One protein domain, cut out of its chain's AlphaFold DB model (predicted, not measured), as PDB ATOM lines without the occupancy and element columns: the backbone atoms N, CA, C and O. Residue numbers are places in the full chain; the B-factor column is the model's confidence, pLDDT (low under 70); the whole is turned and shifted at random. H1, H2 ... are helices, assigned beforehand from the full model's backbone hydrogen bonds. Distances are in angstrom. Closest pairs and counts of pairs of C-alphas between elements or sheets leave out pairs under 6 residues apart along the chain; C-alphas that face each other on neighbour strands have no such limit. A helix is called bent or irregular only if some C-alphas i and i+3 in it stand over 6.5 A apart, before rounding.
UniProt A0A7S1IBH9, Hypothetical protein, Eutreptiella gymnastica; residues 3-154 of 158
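AT A GLANCE: This is residues 3 to 154 of the 158 residues of the protein "Hypothetical protein" of Eutreptiella gymnastica (UniProt A0A7S1IBH9). One long helix, H5, is the backbone of a helical body: H1, H2 and H3 cross it steeply, with H4 near one end and H6 near the other. Between H1 and H2 a long unnamed link makes a wide loop away from the helices, and its residues 32 to 40 stick out. The 152 printed residues hold six named helices, H1 to H6 in chain order, and no named strand; the class is all helix, with 65 residues in named elements, under half. The whole is compact, with a radius of gyration of the C-alphas of 17.0 A and spans of 49 by 44 by 29 A.

HOW THE PARTS SIT: H1, residues 3 to 14, touches the hub H5, residues 122 to 145, with residues 12 to 14 alone, at a steep tilt of 45 degrees, opposite ways; the closest C-alphas, of Ile 13 and Ala 128, are 5.1 A apart. H2, residues 85 to 93, touches H5 at 58 degrees, steep, closest at the C-alphas of Ile 92 and Ala 136, 4.8 A. H3, residues 103 to 111, touches H5 at 46 degrees, steep, closest at the C-alphas of Leu 104 and Gln 129, 6.1 A. H4, residues 114 to 120, and H5 meet only through their link. H6, residues 149 to 152, is close to H5 but not clearly touching, the closest C-alphas, of Cys 143 and Ile 152, being 7.4 A apart. Every O i to N i+4 pair is within hydrogen-bond range in H1, H2, H3 and H4, and 17 of 20 in H5; H6 is too short for one.

IN THESE COORDINATES: H1 begins at C-alpha 3 (100.675, 135.824, 154.635) and is 16.6 A long. H2 is 11.9 A, H3 12.2 A, H4 10.0 A and H6 5.1 A long. H5 is 34.4 A long and ends at C-alpha 145 (99.767, 158.899, 147.413); it has a kink of 33 degrees near residue 139 and is only just irregular, C-alphas 140 and 143 being 6.7 A apart.

THE WHOLE: The C-alphas of Gln 38 and Asp 74, the two farthest apart, are 52.2 A apart. The printed part has no cut. The link from H1 to H2 is long, 70 residues; within it residues 26 to 27 pair with 48 to 49, antiparallel. The mean pLDDT of the printed part is 79.1, and it is under 70 at residues 21 to 48, 72 to 78, 98 to 102 and 154.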
ATOM      1  N   GLU A   3      99.778 136.924 154.996       76.81
ATOM      2  CA  GLU A   3     100.675 135.824 154.635       76.81
ATOM      3  C   GLU A   3     100.805 135.637 153.115       76.81
ATOM      4  O   GLU A   3     101.881 135.300 152.625       76.81
ATOM      5  N   VAL A   4      99.733 135.890 152.351       79.19
ATOM      6  CA  VAL A   4      99.789 135.864 150.879       79.19
ATOM      7  C   VAL A   4     100.652 137.013 150.377       79.19
ATOM      8  O   VAL A   4     101.468 136.817 149.479       79.19
ATOM      9  N   SER A   5     100.501 138.201 150.967       80.50
ATOM     10  CA  SER A   5     101.313 139.363 150.614       80.50
ATOM     11  C   SER A   5     102.793 139.091 150.896       80.50
ATOM     12  O   SER A   5     103.632 139.308 150.025       80.50
ATOM     13  N   ASP A   6     103.107 138.529 152.065       85.25
ATOM     14  CA  ASP A   6     104.471 138.158 152.455       85.25
ATOM     15  C   ASP A   6     105.085 137.127 151.484       85.25
ATOM     16  O   ASP A   6     106.238 137.274 151.066       85.25
ATOM     17  N   LEU A   7     104.305 136.128 151.055       85.81
ATOM     18  CA  LEU A   7     104.734 135.134 150.066       85.81
ATOM     19  C   LEU A   7     105.019 135.768 148.697       85.81
ATOM     20  O   LEU A   7     106.064 135.508 148.101       85.81
ATOM     21  N   MET A   8     104.120 136.624 148.204       86.81
ATOM     22  CA  MET A   8     104.292 137.284 146.906       86.81
ATOM     23  C   MET A   8     105.478 138.252 146.911       86.81
ATOM     24  O   MET A   8     106.189 138.327 145.911       86.81
ATOM     25  N   VAL A   9     105.731 138.947 148.028       90.00
ATOM     26  CA  VAL A   9     106.933 139.774 148.235       90.00
ATOM     27  C   VAL A   9     108.193 138.923 148.154       90.00
ATOM     28  O   VAL A   9     109.137 139.286 147.452       90.00
ATOM     29  N   PHE A  10     108.204 137.783 148.845       90.94
ATOM     30  CA  PHE A  10     109.337 136.865 148.835       90.94
ATOM     31  C   PHE A  10     109.633 136.353 147.418       90.94
ATOM     32  O   PHE A  10     110.759 136.490 146.933       90.94
ATOM     33  N   ASP A  11     108.615 135.855 146.716       90.81
ATOM     34  CA  ASP A  11     108.760 135.362 145.343       90.81
ATOM     35  C   ASP A  11     109.136 136.472 144.360       90.81
ATOM     36  O   ASP A  11     109.900 136.225 143.430       90.81
ATOM     37  N   TYR A  12     108.636 137.694 144.556       91.94
ATOM     38  CA  TYR A  12     109.001 138.846 143.736       91.94
ATOM     39  C   TYR A  12     110.492 139.160 143.858       91.94
ATOM     40  O   TYR A  12     111.191 139.237 142.846       91.94
ATOM     41  N   ILE A  13     111.003 139.268 145.089       93.06
ATOM     42  CA  ILE A  13     112.416 139.574 145.350       93.06
ATOM     43  C   ILE A  13     113.321 138.494 144.750       93.06
ATOM     44  O   ILE A  13     114.287 138.821 144.054       93.06
ATOM     45  N   LEU A  14     113.001 137.215 144.954       92.94
ATOM     46  CA  LEU A  14     113.806 136.105 144.431       92.94
ATOM     47  C   LEU A  14     113.540 135.799 142.950       92.94
ATOM     48  O   LEU A  14     114.313 135.070 142.335       92.94
ATOM     49  N   CYS A  15     112.492 136.374 142.363       92.25
ATOM     50  CA  CYS A  15     111.950 135.991 141.062       92.25
ATOM     51  C   CYS A  15     111.680 134.488 140.957       92.25
ATOM     52  O   CYS A  15     112.188 133.801 140.070       92.25
ATOM     53  N   ASN A  16     110.853 133.979 141.864       90.56
ATOM     54  CA  ASN A  16     110.268 132.660 141.694       90.56
ATOM     55  C   ASN A  16     109.118 132.744 140.677       90.56
ATOM     56  O   ASN A  16     108.080 133.349 140.945       90.56
ATOM     57  N   THR A  17     109.306 132.139 139.505       86.00
ATOM     58  CA  THR A  17     108.314 132.136 138.413       86.00
ATOM     59  C   THR A  17     107.339 130.961 138.471       86.00
ATOM     60  O   THR A  17     106.487 130.841 137.598       86.00
ATOM     61  N   ASP A  18     107.467 130.070 139.456       85.06
ATOM     62  CA  ASP A  18     106.642 128.860 139.565       85.06
ATOM     63  C   ASP A  18     105.662 128.910 140.752       85.06
ATOM     64  O   ASP A  18     105.180 127.887 141.257       85.06
ATOM     65  N   ARG A  19     105.324 130.125 141.203       84.31
ATOM     66  CA  ARG A  19     104.220 130.317 142.142       84.31
ATOM     67  C   ARG A  19     102.896 130.261 141.387       84.31
ATOM     68  O   ARG A  19     102.590 131.120 140.566       84.31
ATOM     69  N   ARG A  20     102.074 129.266 141.718       73.12
ATOM     70  CA  ARG A  20     100.693 129.146 141.232       73.12
ATOM     71  C   ARG A  20      99.737 129.069 142.414       73.12
ATOM     72  O   ARG A  20     100.028 128.391 143.397       73.12
ATOM     73  N   VAL A  21      98.581 129.723 142.292       64.25
ATOM     74  CA  VAL A  21      97.487 129.677 143.284       64.25
ATOM     75  C   VAL A  21      96.938 128.266 143.510       64.25
ATOM     76  O   VAL A  21      96.355 127.995 144.550       64.25
ATOM     77  N   THR A  22      97.159 127.358 142.556       64.44
ATOM     78  CA  THR A  22      96.747 125.952 142.631       64.44
ATOM     79  C   THR A  22      97.724 125.064 143.403       64.44
ATOM     80  O   THR A  22      97.396 123.912 143.677       64.44
ATOM     81  N   LYS A  23      98.918 125.556 143.760       68.69
ATOM     82  CA  LYS A  23      99.854 124.803 144.603       68.69
ATOM     83  C   LYS A  23      99.428 124.913 146.069       68.69
ATOM     84  O   LYS A  23      99.190 126.017 146.562       68.69
ATOM     85  N   ASN A  24      99.383 123.780 146.773       61.25
ATOM     86  CA  ASN A  24      99.101 123.707 148.210       61.25
ATOM     87  C   ASN A  24     100.275 124.279 149.018       61.25
ATOM     88  O   ASN A  24     101.070 123.552 149.601       61.25
ATOM     89  N   ASN A  25     100.384 125.604 149.047       67.00
ATOM     90  CA  ASN A  25     101.401 126.316 149.815       67.00
ATOM     91  C   ASN A  25     100.931 126.617 151.239       67.00
ATOM     92  O   ASN A  25     101.467 127.525 151.854       67.00
ATOM     93  N   TYR A  26      99.903 125.940 151.748       69.38
ATOM     94  CA  TYR A  26      99.369 126.198 153.078       69.38
ATOM     95  C   TYR A  26      99.430 124.932 153.925       69.38
ATOM     96  O   TYR A  26      99.091 123.840 153.474       69.38
ATOM     97  N   ALA A  27      99.868 125.095 155.168       65.75
ATOM     98  CA  ALA A  27      99.791 124.062 156.180       65.75
ATOM     99  C   ALA A  27      98.692 124.444 157.170       65.75
ATOM    100  O   ALA A  27      98.718 125.517 157.777       65.75
ATOM    101  N   ILE A  28      97.726 123.547 157.339       59.88
ATOM    102  CA  ILE A  28      96.749 123.613 158.423       59.88
ATOM    103  C   ILE A  28      97.337 122.756 159.546       59.88
ATOM    104  O   ILE A  28      97.591 121.578 159.317       59.88
ATOM    105  N   ARG A  29      97.553 123.339 160.738       61.12
ATOM    106  CA  ARG A  29      98.151 122.690 161.937       61.12
ATOM    107  C   ARG A  29      99.686 122.564 161.959       61.12
ATOM    108  O   ARG A  29     100.213 121.588 162.485       61.12
ATOM    109  N   SER A  30     100.425 123.544 161.439       53.66
ATOM    110  CA  SER A  30     101.878 123.610 161.665       53.66
ATOM    111  C   SER A  30     102.212 124.173 163.054       53.66
ATOM    112  O   SER A  30     101.546 125.067 163.573       53.66
ATOM    113  N   CYS A  31     103.254 123.625 163.673       59.22
ATOM    114  CA  CYS A  31     103.774 124.050 164.969       59.22
ATOM    115  C   CYS A  31     105.040 124.894 164.760       59.22
ATOM    116  O   CYS A  31     105.901 124.555 163.952       59.22
ATOM    117  N   ILE A  32     105.146 126.020 165.474       55.59
ATOM    118  CA  ILE A  32     106.279 126.957 165.341       55.59
ATOM    119  C   ILE A  32     107.409 126.608 166.330       55.59
ATOM    120  O   ILE A  32     108.578 126.859 166.048       55.59
ATOM    121  N   LYS A  33     107.083 126.019 167.492       52.00
ATOM    122  CA  LYS A  33     108.036 125.602 168.540       52.00
ATOM    123  C   LYS A  33     107.562 124.311 169.217       52.00
ATOM    124  O   LYS A  33     106.363 124.133 169.389       52.00
ATOM    125  N   ASN A  34     108.503 123.455 169.632       53.94
ATOM    126  CA  ASN A  34     108.261 122.218 170.397       53.94
ATOM    127  C   ASN A  34     107.271 121.235 169.749       53.94
ATOM    128  O   ASN A  34     106.379 120.710 170.403       53.94
ATOM    129  N   CYS A  35     107.455 120.956 168.461       57.88
ATOM    130  CA  CYS A  35     106.693 119.948 167.733       57.88
ATOM    131  C   CYS A  35     107.015 118.532 168.243       57.88
ATOM    132  O   CYS A  35     107.952 117.901 167.752       57.88
ATOM    133  N   ARG A  36     106.281 118.024 169.238       59.81
ATOM    134  CA  ARG A  36     106.372 116.613 169.635       59.81
ATOM    135  C   ARG A  36     105.344 115.792 168.848       59.81
ATOM    136  O   ARG A  36     104.195 116.214 168.764       59.81
ATOM    137  N   PRO A  37     105.706 114.609 168.313       57.00
ATOM    138  CA  PRO A  37     104.788 113.768 167.535       57.00
ATOM    139  C   PRO A  37     103.513 113.324 168.272       57.00
ATOM    140  O   PRO A  37     102.599 112.813 167.636       57.00
ATOM    141  N   GLN A  38     103.465 113.467 169.602       52.50
ATOM    142  CA  GLN A  38     102.434 112.891 170.470       52.50
ATOM    143  C   GLN A  38     101.536 113.927 171.166       52.50
ATOM    144  O   GLN A  38     100.711 113.535 171.988       52.50
ATOM    145  N   ASP A  39     101.663 115.227 170.873       54.06
ATOM    146  CA  ASP A  39     100.786 116.209 171.519       54.06
ATOM    147  C   ASP A  39      99.334 116.088 171.009       54.06
ATOM    148  O   ASP A  39      99.109 115.950 169.799       54.06
ATOM    149  N   PRO A  40      98.333 116.125 171.916       48.66
ATOM    150  CA  PRO A  40      96.927 116.004 171.558       48.66
ATOM    151  C   PRO A  40      96.572 117.105 170.565       48.66
ATOM    152  O   PRO A  40      96.946 118.262 170.750       48.66
ATOM    153  N   GLN A  41      95.896 116.695 169.487       51.06
ATOM    154  CA  GLN A  41      95.754 117.444 168.243       51.06
ATOM    155  C   GLN A  41      95.708 118.969 168.445       51.06
ATOM    156  O   GLN A  41      94.783 119.465 169.099       51.06
ATOM    157  N   PRO A  42      96.653 119.731 167.866       50.38
ATOM    158  CA  PRO A  42      96.617 121.177 167.979       50.38
ATOM    159  C   PRO A  42      95.304 121.688 167.377       50.38
ATOM    160  O   PRO A  42      94.903 121.277 166.281       50.38
ATOM    161  N   LYS A  43      94.620 122.565 168.130       50.91
ATOM    162  CA  LYS A  43      93.408 123.282 167.702       50.91
ATOM    163  C   LYS A  43      93.596 123.795 166.264       50.91
ATOM    164  O   LYS A  43      94.721 124.168 165.927       50.91
ATOM    165  N   PRO A  44      92.551 123.830 165.415       51.25
ATOM    166  CA  PRO A  44      92.667 124.349 164.054       51.25
ATOM    167  C   PRO A  44      93.217 125.781 164.091       51.25
ATOM    168  O   PRO A  44      92.508 126.725 164.426       51.25
ATOM    169  N   GLY A  45      94.516 125.918 163.826       54.03
ATOM    170  CA  GLY A  45      95.191 127.204 163.728       54.03
ATOM    171  C   GLY A  45      94.873 127.868 162.395       54.03
ATOM    172  O   GLY A  45      94.505 127.192 161.429       54.03
ATOM    173  N   HIS A  46      95.035 129.190 162.336       57.78
ATOM    174  CA  HIS A  46      94.958 129.926 161.079       57.78
ATOM    175  C   HIS A  46      95.923 129.311 160.047       57.78
ATOM    176  O   HIS A  46      97.055 128.974 160.406       57.78
ATOM    177  N   PRO A  47      95.491 129.121 158.787       63.78
ATOM    178  CA  PRO A  47      96.343 128.548 157.753       63.78
ATOM    179  C   PRO A  47      97.591 129.417 157.574       63.78
ATOM    180  O   PRO A  47      97.486 130.617 157.327       63.78
ATOM    181  N   MET A  48      98.769 128.805 157.697       69.38
ATOM    182  CA  MET A  48     100.043 129.476 157.436       69.38
ATOM    183  C   MET A  48     100.552 129.089 156.056       69.38
ATOM    184  O   MET A  48     100.487 127.917 155.675       69.38
ATOM    185  N   PHE A  49     101.092 130.060 155.324       75.56
ATOM    186  CA  PHE A  49     101.740 129.786 154.049       75.56
ATOM    187  C   PHE A  49     103.152 129.240 154.280       75.56
ATOM    188  O   PHE A  49     103.942 129.810 155.031       75.56
ATOM    189  N   VAL A  50     103.472 128.124 153.633       76.81
ATOM    190  CA  VAL A  50     104.791 127.497 153.651       76.81
ATOM    191  C   VAL A  50     105.525 127.883 152.372       76.81
ATOM    192  O   VAL A  50     105.017 127.711 151.264       76.81
ATOM    193  N   HIS A  51     106.741 128.400 152.523       81.62
ATOM    194  CA  HIS A  51     107.569 128.865 151.412       81.62
ATOM    195  C   HIS A  51     108.289 127.684 150.734       81.62
ATOM    196  O   HIS A  51     109.514 127.589 150.777       81.62
ATOM    197  N   ILE A  52     107.535 126.778 150.109       82.81
ATOM    198  CA  ILE A  52     108.062 125.637 149.336       82.81
ATOM    199  C   ILE A  52     108.178 125.955 147.837       82.81
ATOM    200  O   ILE A  52     107.745 127.021 147.383       82.81
ATOM    201  N   ASP A  53     108.768 125.016 147.089       82.25
ATOM    202  CA  ASP A  53     108.951 125.060 145.633       82.25
ATOM    203  C   ASP A  53     109.723 126.292 145.146       82.25
ATOM    204  O   ASP A  53     109.291 127.038 144.268       82.25
ATOM    205  N   GLN A  54     110.897 126.513 145.739       88.38
ATOM    206  CA  GLN A  54     111.766 127.650 145.414       88.38
ATOM    207  C   GLN A  54     112.811 127.330 144.337       88.38
ATOM    208  O   GLN A  54     113.663 128.171 144.063       88.38
ATOM    209  N   GLY A  55     112.752 126.147 143.712       87.31
ATOM    210  CA  GLY A  55     113.725 125.702 142.703       87.31
ATOM    211  C   GLY A  55     113.794 126.589 141.456       87.31
ATOM    212  O   GLY A  55     114.827 126.630 140.799       87.31
ATOM    213  N   SER A  56     112.735 127.351 141.179       87.88
ATOM    214  CA  SER A  56     112.672 128.324 140.078       87.88
ATOM    215  C   SER A  56     113.064 129.749 140.498       87.88
ATOM    216  O   SER A  56     112.886 130.692 139.728       87.88
ATOM    217  N   SER A  57     113.579 129.935 141.718       91.62
ATOM    218  CA  SER A  57     114.104 131.222 142.189       91.62
ATOM    219  C   SER A  57     115.440 131.549 141.536       91.62
ATOM    220  O   SER A  57     116.209 130.661 141.183       91.62
ATOM    221  N   PHE A  58     115.733 132.840 141.403       90.44
ATOM    222  CA  PHE A  58     116.943 133.368 140.773       90.44
ATOM    223  C   PHE A  58     117.166 132.921 139.319       90.44
ATOM    224  O   PHE A  58     118.175 133.299 138.740       90.44
ATOM    225  N   TYR A  59     116.234 132.210 138.678       85.06
ATOM    226  CA  TYR A  59     116.407 131.742 137.299       85.06
ATOM    227  C   TYR A  59     116.415 132.896 136.282       85.06
ATOM    228  O   TYR A  59     117.170 132.881 135.310       85.06
ATOM    229  N   LYS A  60     115.610 133.941 136.526       83.81
ATOM    230  CA  LYS A  60     115.542 135.149 135.691       83.81
ATOM    231  C   LYS A  60     115.956 136.404 136.469       83.81
ATOM    232  O   LYS A  60     115.743 136.535 137.678       83.81
ATOM    233  N   LYS A  61     116.539 137.362 135.742       81.75
ATOM    234  CA  LYS A  61     116.851 138.711 136.250       81.75
ATOM    235  C   LYS A  61     115.651 139.660 136.122       81.75
ATOM    236  O   LYS A  61     115.501 140.570 136.931       81.75
ATOM    237  N   THR A  62     114.770 139.420 135.152       76.50
ATOM    238  CA  THR A  62     113.492 140.130 134.994       76.50
ATOM    239  C   THR A  62     112.515 139.733 136.103       76.50
ATOM    240  O   THR A  62     112.679 138.672 136.694       76.50
ATOM    241  N   GLY A  63     111.523 140.569 136.427       74.06
ATOM    242  CA  GLY A  63     110.523 140.239 137.456       74.06
ATOM    243  C   GLY A  63     109.716 138.971 137.121       74.06
ATOM    244  O   GLY A  63     109.601 138.623 135.941       74.06
ATOM    245  N   PRO A  64     109.165 138.262 138.127       82.00
ATOM    246  CA  PRO A  64     108.431 137.024 137.893       82.00
ATOM    247  C   PRO A  64     107.091 137.279 137.195       82.00
ATOM    248  O   PRO A  64     106.257 138.055 137.666       82.00
ATOM    249  N   GLU A  65     106.878 136.610 136.063       80.06
ATOM    250  CA  GLU A  65     105.626 136.681 135.307       80.06
ATOM    251  C   GLU A  65     104.438 136.269 136.193       80.06
ATOM    252  O   GLU A  65     104.505 135.286 136.929       80.06
ATOM    253  N   GLY A  66     103.354 137.045 136.153       76.00
ATOM    254  CA  GLY A  66     102.139 136.763 136.926       76.00
ATOM    255  C   GLY A  66     102.192 137.128 138.415       76.00
ATOM    256  O   GLY A  66     101.159 137.052 139.080       76.00
ATOM    257  N   ASN A  67     103.333 137.576 138.952       84.94
ATOM    258  CA  ASN A  67     103.368 138.144 140.300       84.94
ATOM    259  C   ASN A  67     102.715 139.547 140.299       84.94
ATOM    260  O   ASN A  67     103.072 140.369 139.452       84.94
ATOM    261  N   PRO A  68     101.805 139.866 141.244       81.00
ATOM    262  CA  PRO A  68     101.157 141.183 141.326       81.00
ATOM    263  C   PRO A  68     102.116 142.370 141.493       81.00
ATOM    264  O   PRO A  68     101.731 143.513 141.246       81.00
ATOM    265  N   LEU A  69     103.344 142.097 141.935       84.19
ATOM    266  CA  LEU A  69     104.417 143.065 142.134       84.19
ATOM    267  C   LEU A  69     105.269 143.296 140.869       84.19
ATOM    268  O   LEU A  69     106.172 144.131 140.854       84.19
ATOM    269  N   THR A  70     105.009 142.589 139.774       81.19
ATOM    270  CA  THR A  70     105.716 142.820 138.510       81.19
ATOM    271  C   THR A  70     105.117 144.027 137.784       81.19
ATOM    272  O   THR A  70     103.907 144.099 137.589       81.19
ATOM    273  N   GLY A  71     105.953 144.993 137.380       71.56
ATOM    274  CA  GLY A  71     105.485 146.230 136.727       71.56
ATOM    275  C   GLY A  71     105.000 147.318 137.695       71.56
ATOM    276  O   GLY A  71     104.280 148.227 137.296       71.56
ATOM    277  N   ILE A  72     105.427 147.244 138.958       68.62
ATOM    278  CA  ILE A  72     105.121 148.190 140.039       68.62
ATOM    279  C   ILE A  72     105.324 149.695 139.771       68.62
ATOM    280  O   ILE A  72     104.546 150.455 140.351       68.62
ATOM    281  N   PRO A  73     106.328 150.182 139.007       58.97
ATOM    282  CA  PRO A  73     106.670 151.603 139.099       58.97
ATOM    283  C   PRO A  73     105.562 152.571 138.644       58.97
ATOM    284  O   PRO A  73     105.549 153.704 139.117       58.97
ATOM    285  N   ASP A  74     104.585 152.131 137.839       56.34
ATOM    286  CA  ASP A  74     103.732 153.071 137.097       56.34
ATOM    287  C   ASP A  74     102.250 153.117 137.507       56.34
ATOM    288  O   ASP A  74     101.499 153.915 136.940       56.34
ATOM    289  N   ARG A  75     101.762 152.277 138.439       58.22
ATOM    290  CA  ARG A  75     100.320 152.251 138.784       58.22
ATOM    291  C   ARG A  75     100.046 151.942 140.259       58.22
ATOM    292  O   ARG A  75     100.662 151.018 140.791       58.22
ATOM    293  N   PRO A  76      99.068 152.613 140.905       60.62
ATOM    294  CA  PRO A  76      98.506 152.120 142.157       60.62
ATOM    295  C   PRO A  76      97.898 150.744 141.898       60.62
ATOM    296  O   PRO A  76      96.891 150.607 141.200       60.62
ATOM    297  N   ASN A  77      98.545 149.701 142.407       68.44
ATOM    298  CA  ASN A  77      98.045 148.342 142.283       68.44
ATOM    299  C   ASN A  77      97.263 147.963 143.550       68.44
ATOM    300  O   ASN A  77      97.403 148.569 144.614       68.44
ATOM    301  N   ARG A  78      96.431 146.919 143.450       66.50
ATOM    302  CA  ARG A  78      95.685 146.378 144.604       66.50
ATOM    303  C   ARG A  78      96.606 145.876 145.719       66.50
ATOM    304  O   ARG A  78      96.133 145.622 146.819       66.50
ATOM    305  N   PHE A  79      97.892 145.711 145.421       72.44
ATOM    306  CA  PHE A  79      98.883 145.193 146.342       72.44
ATOM    307  C   PHE A  79      99.365 146.254 147.337       72.44
ATOM    308  O   PHE A  79      99.817 145.881 148.407       72.44
ATOM    309  N   CYS A  80      99.176 147.554 147.079       79.06
ATOM    310  CA  CYS A  80      99.413 148.597 148.085       79.06
ATOM    311  C   CYS A  80      98.567 148.439 149.360       79.06
ATOM    312  O   CYS A  80      98.880 149.073 150.360       79.06
ATOM    313  N   ARG A  81      97.506 147.622 149.348       81.81
ATOM    314  CA  ARG A  81      96.644 147.378 150.508       81.81
ATOM    315  C   ARG A  81      97.003 146.068 151.197       81.81
ATOM    316  O   ARG A  81      97.183 145.044 150.540       81.81
ATOM    317  N   GLY A  82      97.001 146.072 152.527       74.88
ATOM    318  CA  GLY A  82      97.110 144.841 153.310       74.88
ATOM    319  C   GLY A  82      98.514 144.224 153.364       74.88
ATOM    320  O   GLY A  82      98.655 142.998 153.384       74.88
ATOM    321  N   PHE A  83      99.550 145.059 153.405       80.75
ATOM    322  CA  PHE A  83     100.895 144.662 153.816       80.75
ATOM    323  C   PHE A  83     100.991 144.572 155.336       80.75
ATOM    324  O   PHE A  83     100.599 145.492 156.048       80.75
ATOM    325  N   ARG A  84     101.642 143.526 155.847       85.31
ATOM    326  CA  ARG A  84     102.078 143.488 157.248       85.31
ATOM    327  C   ARG A  84     103.114 144.600 157.485       85.31
ATOM    328  O   ARG A  84     104.131 144.634 156.777       85.31
ATOM    329  N   LYS A  85     102.926 145.483 158.474       85.25
ATOM    330  CA  LYS A  85     103.848 146.605 158.760       85.25
ATOM    331  C   LYS A  85     105.265 146.126 159.030       85.25
ATOM    332  O   LYS A  85     106.225 146.753 158.582       85.25
ATOM    333  N   THR A  86     105.428 144.968 159.672       86.62
ATOM    334  CA  THR A  86     106.757 144.376 159.893       86.62
ATOM    335  C   THR A  86     107.463 143.996 158.593       86.62
ATOM    336  O   THR A  86     108.680 144.154 158.495       86.62
ATOM    337  N   THR A  87     106.730 143.500 157.594       87.88
ATOM    338  CA  THR A  87     107.299 143.133 156.290       87.88
ATOM    339  C   THR A  87     107.667 144.382 155.509       87.88
ATOM    340  O   THR A  87     108.806 144.495 155.059       87.88
ATOM    341  N   ALA A  88     106.757 145.358 155.429       88.62
ATOM    342  CA  ALA A  88     107.024 146.639 154.778       88.62
ATOM    343  C   ALA A  88     108.248 147.338 155.391       88.62
ATOM    344  O   ALA A  88     109.173 147.722 154.675       88.62
ATOM    345  N   LYS A  89     108.318 147.406 156.728       89.19
ATOM    346  CA  LYS A  89     109.472 147.957 157.446       89.19
ATOM    347  C   LYS A  89     110.770 147.231 157.098       89.19
ATOM    348  O   LYS A  89     111.766 147.890 156.823       89.19
ATOM    349  N   ARG A  90     110.773 145.891 157.078       89.38
ATOM    350  CA  ARG A  90     111.963 145.098 156.720       89.38
ATOM    351  C   ARG A  90     112.415 145.351 155.287       89.38
ATOM    352  O   ARG A  90     113.607 145.518 155.072       89.38
ATOM    353  N   VAL A  91     111.487 145.412 154.333       90.50
ATOM    354  CA  VAL A  91     111.800 145.739 152.934       90.50
ATOM    355  C   VAL A  91     112.453 147.118 152.841       90.50
ATOM    356  O   VAL A  91     113.514 147.253 152.242       90.50
ATOM    357  N   ILE A  92     111.867 148.126 153.489       90.12
ATOM    358  CA  ILE A  92     112.395 149.496 153.491       90.12
ATOM    359  C   ILE A  92     113.780 149.558 154.150       90.12
ATOM    360  O   ILE A  92     114.693 150.182 153.613       90.12
ATOM    361  N   ASP A  93     113.957 148.908 155.298       88.38
ATOM    362  CA  ASP A  93     115.224 148.913 156.037       88.38
ATOM    363  C   ASP A  93     116.327 148.118 155.307       88.38
ATOM    364  O   ASP A  93     117.508 148.420 155.465       88.38
ATOM    365  N   MET A  94     115.955 147.143 154.469       88.94
ATOM    366  CA  MET A  94     116.878 146.405 153.600       88.94
ATOM    367  C   MET A  94     117.167 147.111 152.262       88.94
ATOM    368  O   MET A  94     118.006 146.647 151.478       88.94
ATOM    369  N   SER A  95     116.514 148.234 151.969       89.94
ATOM    370  CA  SER A  95     116.780 148.958 150.731       89.94
ATOM    371  C   SER A  95     118.168 149.604 150.740       89.94
ATOM    372  O   SER A  95     118.601 150.201 151.731       89.94
ATOM    373  N   SER A  96     118.842 149.553 149.592       82.81
ATOM    374  CA  SER A  96     120.111 150.249 149.355       82.81
ATOM    375  C   SER A  96     119.972 151.779 149.396       82.81
ATOM    376  O   SER A  96     120.957 152.492 149.572       82.81
ATOM    377  N   LYS A  97     118.745 152.317 149.306       75.25
ATOM    378  CA  LYS A  97     118.491 153.757 149.477       75.25
ATOM    379  C   LYS A  97     118.647 154.216 150.930       75.25
ATOM    380  O   LYS A  97     119.054 155.350 151.169       75.25
ATOM    381  N   LYS A  98     118.334 153.354 151.905       68.38
ATOM    382  CA  LYS A  98     118.491 153.650 153.342       68.38
ATOM    383  C   LYS A  98     119.869 153.273 153.881       68.38
ATOM    384  O   LYS A  98     120.348 153.890 154.828       68.38
ATOM    385  N   SER A  99     120.496 152.257 153.300       60.16
ATOM    386  CA  SER A  99     121.802 151.747 153.704       60.16
ATOM    387  C   SER A  99     122.774 151.880 152.537       60.16
ATOM    388  O   SER A  99     122.536 151.285 151.497       60.16
ATOM    389  N   ARG A 100     123.921 152.556 152.722       57.06
ATOM    390  CA  ARG A 100     125.013 152.658 151.717       57.06
ATOM    391  C   ARG A 100     125.563 151.303 151.226       57.06
ATOM    392  O   ARG A 100     126.427 151.265 150.357       57.06
ATOM    393  N   HIS A 101     125.078 150.204 151.790       58.56
ATOM    394  CA  HIS A 101     125.435 148.840 151.458       58.56
ATOM    395  C   HIS A 101     124.246 148.086 150.857       58.56
ATOM    396  O   HIS A 101     123.120 148.220 151.345       58.56
ATOM    397  N   HIS A 102     124.506 147.241 149.851       63.88
ATOM    398  CA  HIS A 102     123.551 146.250 149.344       63.88
ATOM    399  C   HIS A 102     123.218 145.252 150.460       63.88
ATOM    400  O   HIS A 102     123.881 144.224 150.618       63.88
ATOM    401  N   THR A 103     122.205 145.569 151.267       81.44
ATOM    402  CA  THR A 103     121.966 144.834 152.511       81.44
ATOM    403  C   THR A 103     121.610 143.374 152.248       81.44
ATOM    404  O   THR A 103     121.993 142.519 153.043       81.44
ATOM    405  N   LEU A 104     120.942 143.054 151.131       84.75
ATOM    406  CA  LEU A 104     120.624 141.674 150.776       84.75
ATOM    407  C   LEU A 104     121.900 140.883 150.479       84.75
ATOM    408  O   LEU A 104     122.082 139.788 151.005       84.75
ATOM    409  N   TRP A 105     122.802 141.458 149.684       84.50
ATOM    410  CA  TRP A 105     124.090 140.852 149.347       84.50
ATOM    411  C   TRP A 105     124.939 140.595 150.594       84.50
ATOM    412  O   TRP A 105     125.445 139.489 150.785       84.50
ATOM    413  N   ASP A 106     125.041 141.586 151.478       86.06
ATOM    414  CA  ASP A 106     125.837 141.466 152.697       86.06
ATOM    415  C   ASP A 106     125.225 140.479 153.695       86.06
ATOM    416  O   ASP A 106     125.951 139.724 154.346       86.06
ATOM    417  N   ASN A 107     123.893 140.436 153.803       87.19
ATOM    418  CA  ASN A 107     123.214 139.440 154.632       87.19
ATOM    419  C   ASN A 107     123.397 138.025 154.080       87.19
ATOM    420  O   ASN A 107     123.635 137.106 154.865       87.19
ATOM    421  N   LEU A 108     123.323 137.846 152.759       87.75
ATOM    422  CA  LEU A 108     123.565 136.551 152.132       87.75
ATOM    423  C   LEU A 108     125.009 136.112 152.358       87.75
ATOM    424  O   LEU A 108     125.217 135.021 152.872       87.75
ATOM    425  N   LYS A 109     126.002 136.971 152.102       86.56
ATOM    426  CA  LYS A 109     127.422 136.651 152.344       86.56
ATOM    427  C   LYS A 109     127.731 136.225 153.775       86.56
ATOM    428  O   LYS A 109     128.593 135.386 153.990       86.56
ATOM    429  N   LYS A 110     127.050 136.814 154.759       89.38
ATOM    430  CA  LYS A 110     127.253 136.476 156.176       89.38
ATOM    431  C   LYS A 110     126.617 135.146 156.583       89.38
ATOM    432  O   LYS A 110     127.010 134.593 157.603       89.38
ATOM    433  N   ARG A 111     125.597 134.672 155.859       91.25
ATOM    434  CA  ARG A 111     124.726 133.563 156.300       91.25
ATOM    435  C   ARG A 111     124.727 132.360 155.366       91.25
ATOM    436  O   ARG A 111     124.342 131.274 155.785       91.25
ATOM    437  N   VAL A 112     125.103 132.554 154.110       89.88
ATOM    438  CA  VAL A 112     125.035 131.550 153.052       89.88
ATOM    439  C   VAL A 112     126.459 131.179 152.644       89.88
ATOM    440  O   VAL A 112     127.263 132.078 152.401       89.88
ATOM    441  N   PRO A 113     126.786 129.879 152.533       92.56
ATOM    442  CA  PRO A 113     128.106 129.451 152.092       92.56
ATOM    443  C   PRO A 113     128.494 130.038 150.730       92.56
ATOM    444  O   PRO A 113     127.682 130.079 149.801       92.56
ATOM    445  N   ASP A 114     129.768 130.400 150.573       89.31
ATOM    446  CA  ASP A 114     130.282 131.035 149.352       89.31
ATOM    447  C   ASP A 114     129.992 130.236 148.076       89.31
ATOM    448  O   ASP A 114     129.729 130.820 147.027       89.31
ATOM    449  N   HIS A 115     130.024 128.901 148.143       91.31
ATOM    450  CA  HIS A 115     129.745 128.051 146.984       91.31
ATOM    451  C   HIS A 115     128.290 128.171 146.503       91.31
ATOM    452  O   HIS A 115     128.050 128.129 145.299       91.31
ATOM    453  N   ILE A 116     127.336 128.408 147.409       89.31
ATOM    454  CA  ILE A 116     125.931 128.648 147.056       89.31
ATOM    455  C   ILE A 116     125.779 130.028 146.412       89.31
ATOM    456  O   ILE A 116     125.127 130.153 145.380       89.31
ATOM    457  N   ILE A 117     126.433 131.064 146.950       86.75
ATOM    458  CA  ILE A 117     126.405 132.405 146.336       86.75
ATOM    459  C   ILE A 117     127.056 132.390 144.948       86.75
ATOM    460  O   ILE A 117     126.562 133.041 144.027       86.75
ATOM    461  N   LYS A 118     128.143 131.630 144.775       88.62
ATOM    462  CA  LYS A 118     128.765 131.406 143.461       88.62
ATOM    463  C   LYS A 118     127.811 130.701 142.497       88.62
ATOM    464  O   LYS A 118     127.756 131.109 141.345       88.62
ATOM    465  N   HIS A 119     127.062 129.703 142.968       89.94
ATOM    466  CA  HIS A 119     126.079 128.980 142.158       89.94
ATOM    467  C   HIS A 119     124.911 129.871 141.712       89.94
ATOM    468  O   HIS A 119     124.550 129.856 140.541       89.94
ATOM    469  N   VAL A 120     124.362 130.693 142.614       89.12
ATOM    470  CA  VAL A 120     123.303 131.666 142.280       89.12
ATOM    471  C   VAL A 120     123.820 132.750 141.326       89.12
ATOM    472  O   VAL A 120     123.095 133.219 140.454       89.12
ATOM    473  N   GLY A 121     125.082 133.152 141.477       89.12
ATOM    474  CA  GLY A 121     125.708 134.187 140.664       89.12
ATOM    475  C   GLY A 121     125.432 135.600 141.187       89.12
ATOM    476  O   GLY A 121     124.332 135.947 141.622       89.12
ATOM    477  N   ARG A 122     126.460 136.458 141.133       88.00
ATOM    478  CA  ARG A 122     126.404 137.814 141.714       88.00
ATOM    479  C   ARG A 122     125.308 138.676 141.099       88.00
ATOM    480  O   ARG A 122     124.596 139.368 141.820       88.00
ATOM    481  N   ASP A 123     125.154 138.596 139.784       90.19
ATOM    482  CA  ASP A 123     124.173 139.393 139.052       90.19
ATOM    483  C   ASP A 123     122.731 139.080 139.456       90.19
ATOM    484  O   ASP A 123     121.890 139.973 139.459       90.19
ATOM    485  N   HIS A 124     122.432 137.825 139.800       91.31
ATOM    486  CA  HIS A 124     121.090 137.420 140.215       91.31
ATOM    487  C   HIS A 124     120.754 137.958 141.605       91.31
ATOM    488  O   HIS A 124     119.633 138.408 141.841       91.31
ATOM    489  N   VAL A 125     121.738 137.995 142.505       90.50
ATOM    490  CA  VAL A 125     121.565 138.634 143.815       90.50
ATOM    491  C   VAL A 125     121.448 140.153 143.679       90.50
ATOM    492  O   VAL A 125     120.626 140.758 144.365       90.50
ATOM    493  N   LYS A 126     122.210 140.772 142.768       90.19
ATOM    494  CA  LYS A 126     122.057 142.198 142.450       90.19
ATOM    495  C   LYS A 126     120.649 142.497 141.928       90.19
ATOM    496  O   LYS A 126     119.988 143.365 142.476       90.19
ATOM    497  N   ALA A 127     120.148 141.712 140.973       91.56
ATOM    498  CA  ALA A 127     118.781 141.860 140.471       91.56
ATOM    499  C   ALA A 127     117.722 141.684 141.578       91.56
ATOM    500  O   ALA A 127     116.713 142.385 141.591       91.56
ATOM    501  N   ALA A 128     117.948 140.782 142.540       92.88
ATOM    502  CA  ALA A 128     117.073 140.645 143.704       92.88
ATOM    503  C   ALA A 128     117.094 141.887 144.612       92.88
ATOM    504  O   ALA A 128     116.041 142.306 145.094       92.88
ATOM    505  N   GLN A 129     118.263 142.504 144.810       92.88
ATOM    506  CA  GLN A 129     118.380 143.780 145.519       92.88
ATOM    507  C   GLN A 129     117.677 144.913 144.757       92.88
ATOM    508  O   GLN A 129     116.931 145.663 145.377       92.88
ATOM    509  N   ASP A 130     117.834 144.995 143.433       91.56
ATOM    510  CA  ASP A 130     117.162 146.008 142.607       91.56
ATOM    511  C   ASP A 130     115.630 145.884 142.723       91.56
ATOM    512  O   ASP A 130     114.921 146.875 142.895       91.56
ATOM    513  N   ARG A 131     115.098 144.652 142.719       92.00
ATOM    514  CA  ARG A 131     113.665 144.389 142.957       92.00
ATOM    515  C   ARG A 131     113.226 144.805 144.360       92.00
ATOM    516  O   ARG A 131     112.159 145.400 144.505       92.00
ATOM    517  N   LEU A 132     114.036 144.522 145.379       93.00
ATOM    518  CA  LEU A 132     113.777 144.969 146.749       93.00
ATOM    519  C   LEU A 132     113.720 146.501 146.829       93.00
ATOM    520  O   LEU A 132     112.812 147.040 147.457       93.00
ATOM    521  N   ASP A 133     114.627 147.200 146.147       91.88
ATOM    522  CA  ASP A 133     114.671 148.664 146.115       91.88
ATOM    523  C   ASP A 133     113.465 149.275 145.392       91.88
ATOM    524  O   ASP A 133     112.891 150.252 145.879       91.88
ATOM    525  N   LEU A 134     113.025 148.668 144.286       90.56
ATOM    526  CA  LEU A 134     111.790 149.054 143.596       90.56
ATOM    527  C   LEU A 134     110.561 148.878 144.495       90.56
ATOM    528  O   LEU A 134     109.691 149.749 144.534       90.56
ATOM    529  N   LEU A 135     110.491 147.773 145.241       90.56
ATOM    530  CA  LEU A 135     109.395 147.533 146.175       90.56
ATOM    531  C   LEU A 135     109.405 148.547 147.324       90.56
ATOM    532  O   LEU A 135     108.359 149.098 147.663       90.56
ATOM    533  N   ALA A 136     110.577 148.810 147.905       91.25
ATOM    534  CA  ALA A 136     110.736 149.807 148.956       91.25
ATOM    535  C   ALA A 136     110.287 151.190 148.472       91.25
ATOM    536  O   ALA A 136     109.486 151.834 149.145       91.25
ATOM    537  N   GLN A 137     110.729 151.595 147.279       89.94
ATOM    538  CA  GLN A 137     110.303 152.840 146.649       89.94
ATOM    539  C   GLN A 137     108.783 152.906 146.487       89.94
ATOM    540  O   GLN A 137     108.173 153.909 146.843       89.94
ATOM    541  N   HIS A 138     108.156 151.842 145.988       88.56
ATOM    542  CA  HIS A 138     106.708 151.817 145.807       88.56
ATOM    543  C   HIS A 138     105.948 151.982 147.124       88.56
ATOM    544  O   HIS A 138     104.993 152.757 147.190       88.56
ATOM    545  N   LEU A 139     106.406 151.306 148.182       88.44
ATOM    546  CA  LEU A 139     105.826 151.401 149.521       88.44
ATOM    547  C   LEU A 139     105.967 152.801 150.131       88.44
ATOM    548  O   LEU A 139     105.074 153.226 150.856       88.44
ATOM    549  N   THR A 140     107.060 153.519 149.855       89.25
ATOM    550  CA  THR A 140     107.321 154.840 150.452       89.25
ATOM    551  C   THR A 140     106.852 156.018 149.602       89.25
ATOM    552  O   THR A 140     106.579 157.080 150.148       89.25
ATOM    553  N   GLU A 141     106.777 155.868 148.278       88.75
ATOM    554  CA  GLU A 141     106.537 156.983 147.348       88.75
ATOM    555  C   GLU A 141     105.244 156.843 146.536       88.75
ATOM    556  O   GLU A 141     104.659 157.862 146.165       88.75
ATOM    557  N   THR A 142     104.794 155.622 146.229       87.75
ATOM    558  CA  THR A 142     103.609 155.397 145.382       87.75
ATOM    559  C   THR A 142     102.377 155.082 146.219       87.75
ATOM    560  O   THR A 142     101.372 155.775 146.091       87.75
ATOM    561  N   CYS A 143     102.432 154.079 147.101       87.94
ATOM    562  CA  CYS A 143     101.271 153.666 147.893       87.94
ATOM    563  C   CYS A 143     100.695 154.795 148.773       87.94
ATOM    564  O   CYS A 143      99.478 154.991 148.719       87.94
ATOM    565  N   PRO A 144     101.507 155.609 149.485       89.31
ATOM    566  CA  PRO A 144     100.988 156.684 150.339       89.31
ATOM    567  C   PRO A 144     100.299 157.824 149.576       89.31
ATOM    568  O   PRO A 144      99.589 158.622 150.177       89.31
ATOM    569  N   LYS A 145     100.486 157.922 148.252       88.94
ATOM    570  CA  LYS A 145      99.767 158.899 147.413       88.94
ATOM    571  C   LYS A 145      98.320 158.488 147.134       88.94
ATOM    572  O   LYS A 145      97.538 159.319 146.685       88.94
ATOM    573  N   HIS A 146      97.981 157.215 147.340       86.69
ATOM    574  CA  HIS A 146      96.702 156.640 146.923       86.69
ATOM    575  C   HIS A 146      95.915 155.982 148.058       86.69
ATOM    576  O   HIS A 146      94.708 155.805 147.911       86.69
ATOM    577  N   PHE A 147      96.577 155.611 149.154       87.75
ATOM    578  CA  PHE A 147      95.984 154.878 150.269       87.75
ATOM    579  C   PHE A 147      96.491 155.428 151.603       87.75
ATOM    580  O   PHE A 147      97.639 155.872 151.690       87.75
ATOM    581  N   SER A 148      95.648 155.374 152.636       87.75
ATOM    582  CA  SER A 148      96.050 155.738 153.999       87.75
ATOM    583  C   SER A 148      97.010 154.706 154.605       87.75
ATOM    584  O   SER A 148      97.110 153.570 154.132       87.75
ATOM    585  N   GLU A 149      97.713 155.075 155.680       85.44
ATOM    586  CA  GLU A 149      98.614 154.147 156.377       85.44
ATOM    587  C   GLU A 149      97.850 152.911 156.900       85.44
ATOM    588  O   GLU A 149      98.359 151.793 156.833       85.44
ATOM    589  N   GLU A 150      96.596 153.080 157.327       85.94
ATOM    590  CA  GLU A 150      95.711 152.008 157.798       85.94
ATOM    591  C   GLU A 150      95.271 151.069 156.668       85.94
ATOM    592  O   GLU A 150      95.169 149.858 156.868       85.94
ATOM    593  N   GLU A 151      95.030 151.595 155.465       84.31
ATOM    594  CA  GLU A 151      94.718 150.769 154.295       84.31
ATOM    595  C   GLU A 151      95.935 149.953 153.842       84.31
ATOM    596  O   GLU A 151      95.805 148.782 153.457       84.31
ATOM    597  N   ILE A 152      97.125 150.558 153.904       84.06
ATOM    598  CA  ILE A 152      98.386 149.890 153.572       84.06
ATOM    599  C   ILE A 152      98.693 148.807 154.614       84.06
ATOM    600  O   ILE A 152      99.053 147.692 154.235       84.06
ATOM    601  N   HIS A 153      98.481 149.087 155.903       82.81
ATOM    602  CA  HIS A 153      98.832 148.225 157.041       82.81
ATOM    603  C   HIS A 153      97.626 147.612 157.766       82.81
ATOM    604  O   HIS A 153      97.586 147.502 158.989       82.81
ATOM    605  N   MET A 154      96.639 147.157 156.996       69.25
ATOM    606  CA  MET A 154      95.338 146.691 157.497       69.25
ATOM    607  C   MET A 154      95.391 145.508 158.493       69.25
ATOM    608  O   MET A 154      94.397 145.228 159.158       69.25
TER     609      MET A 154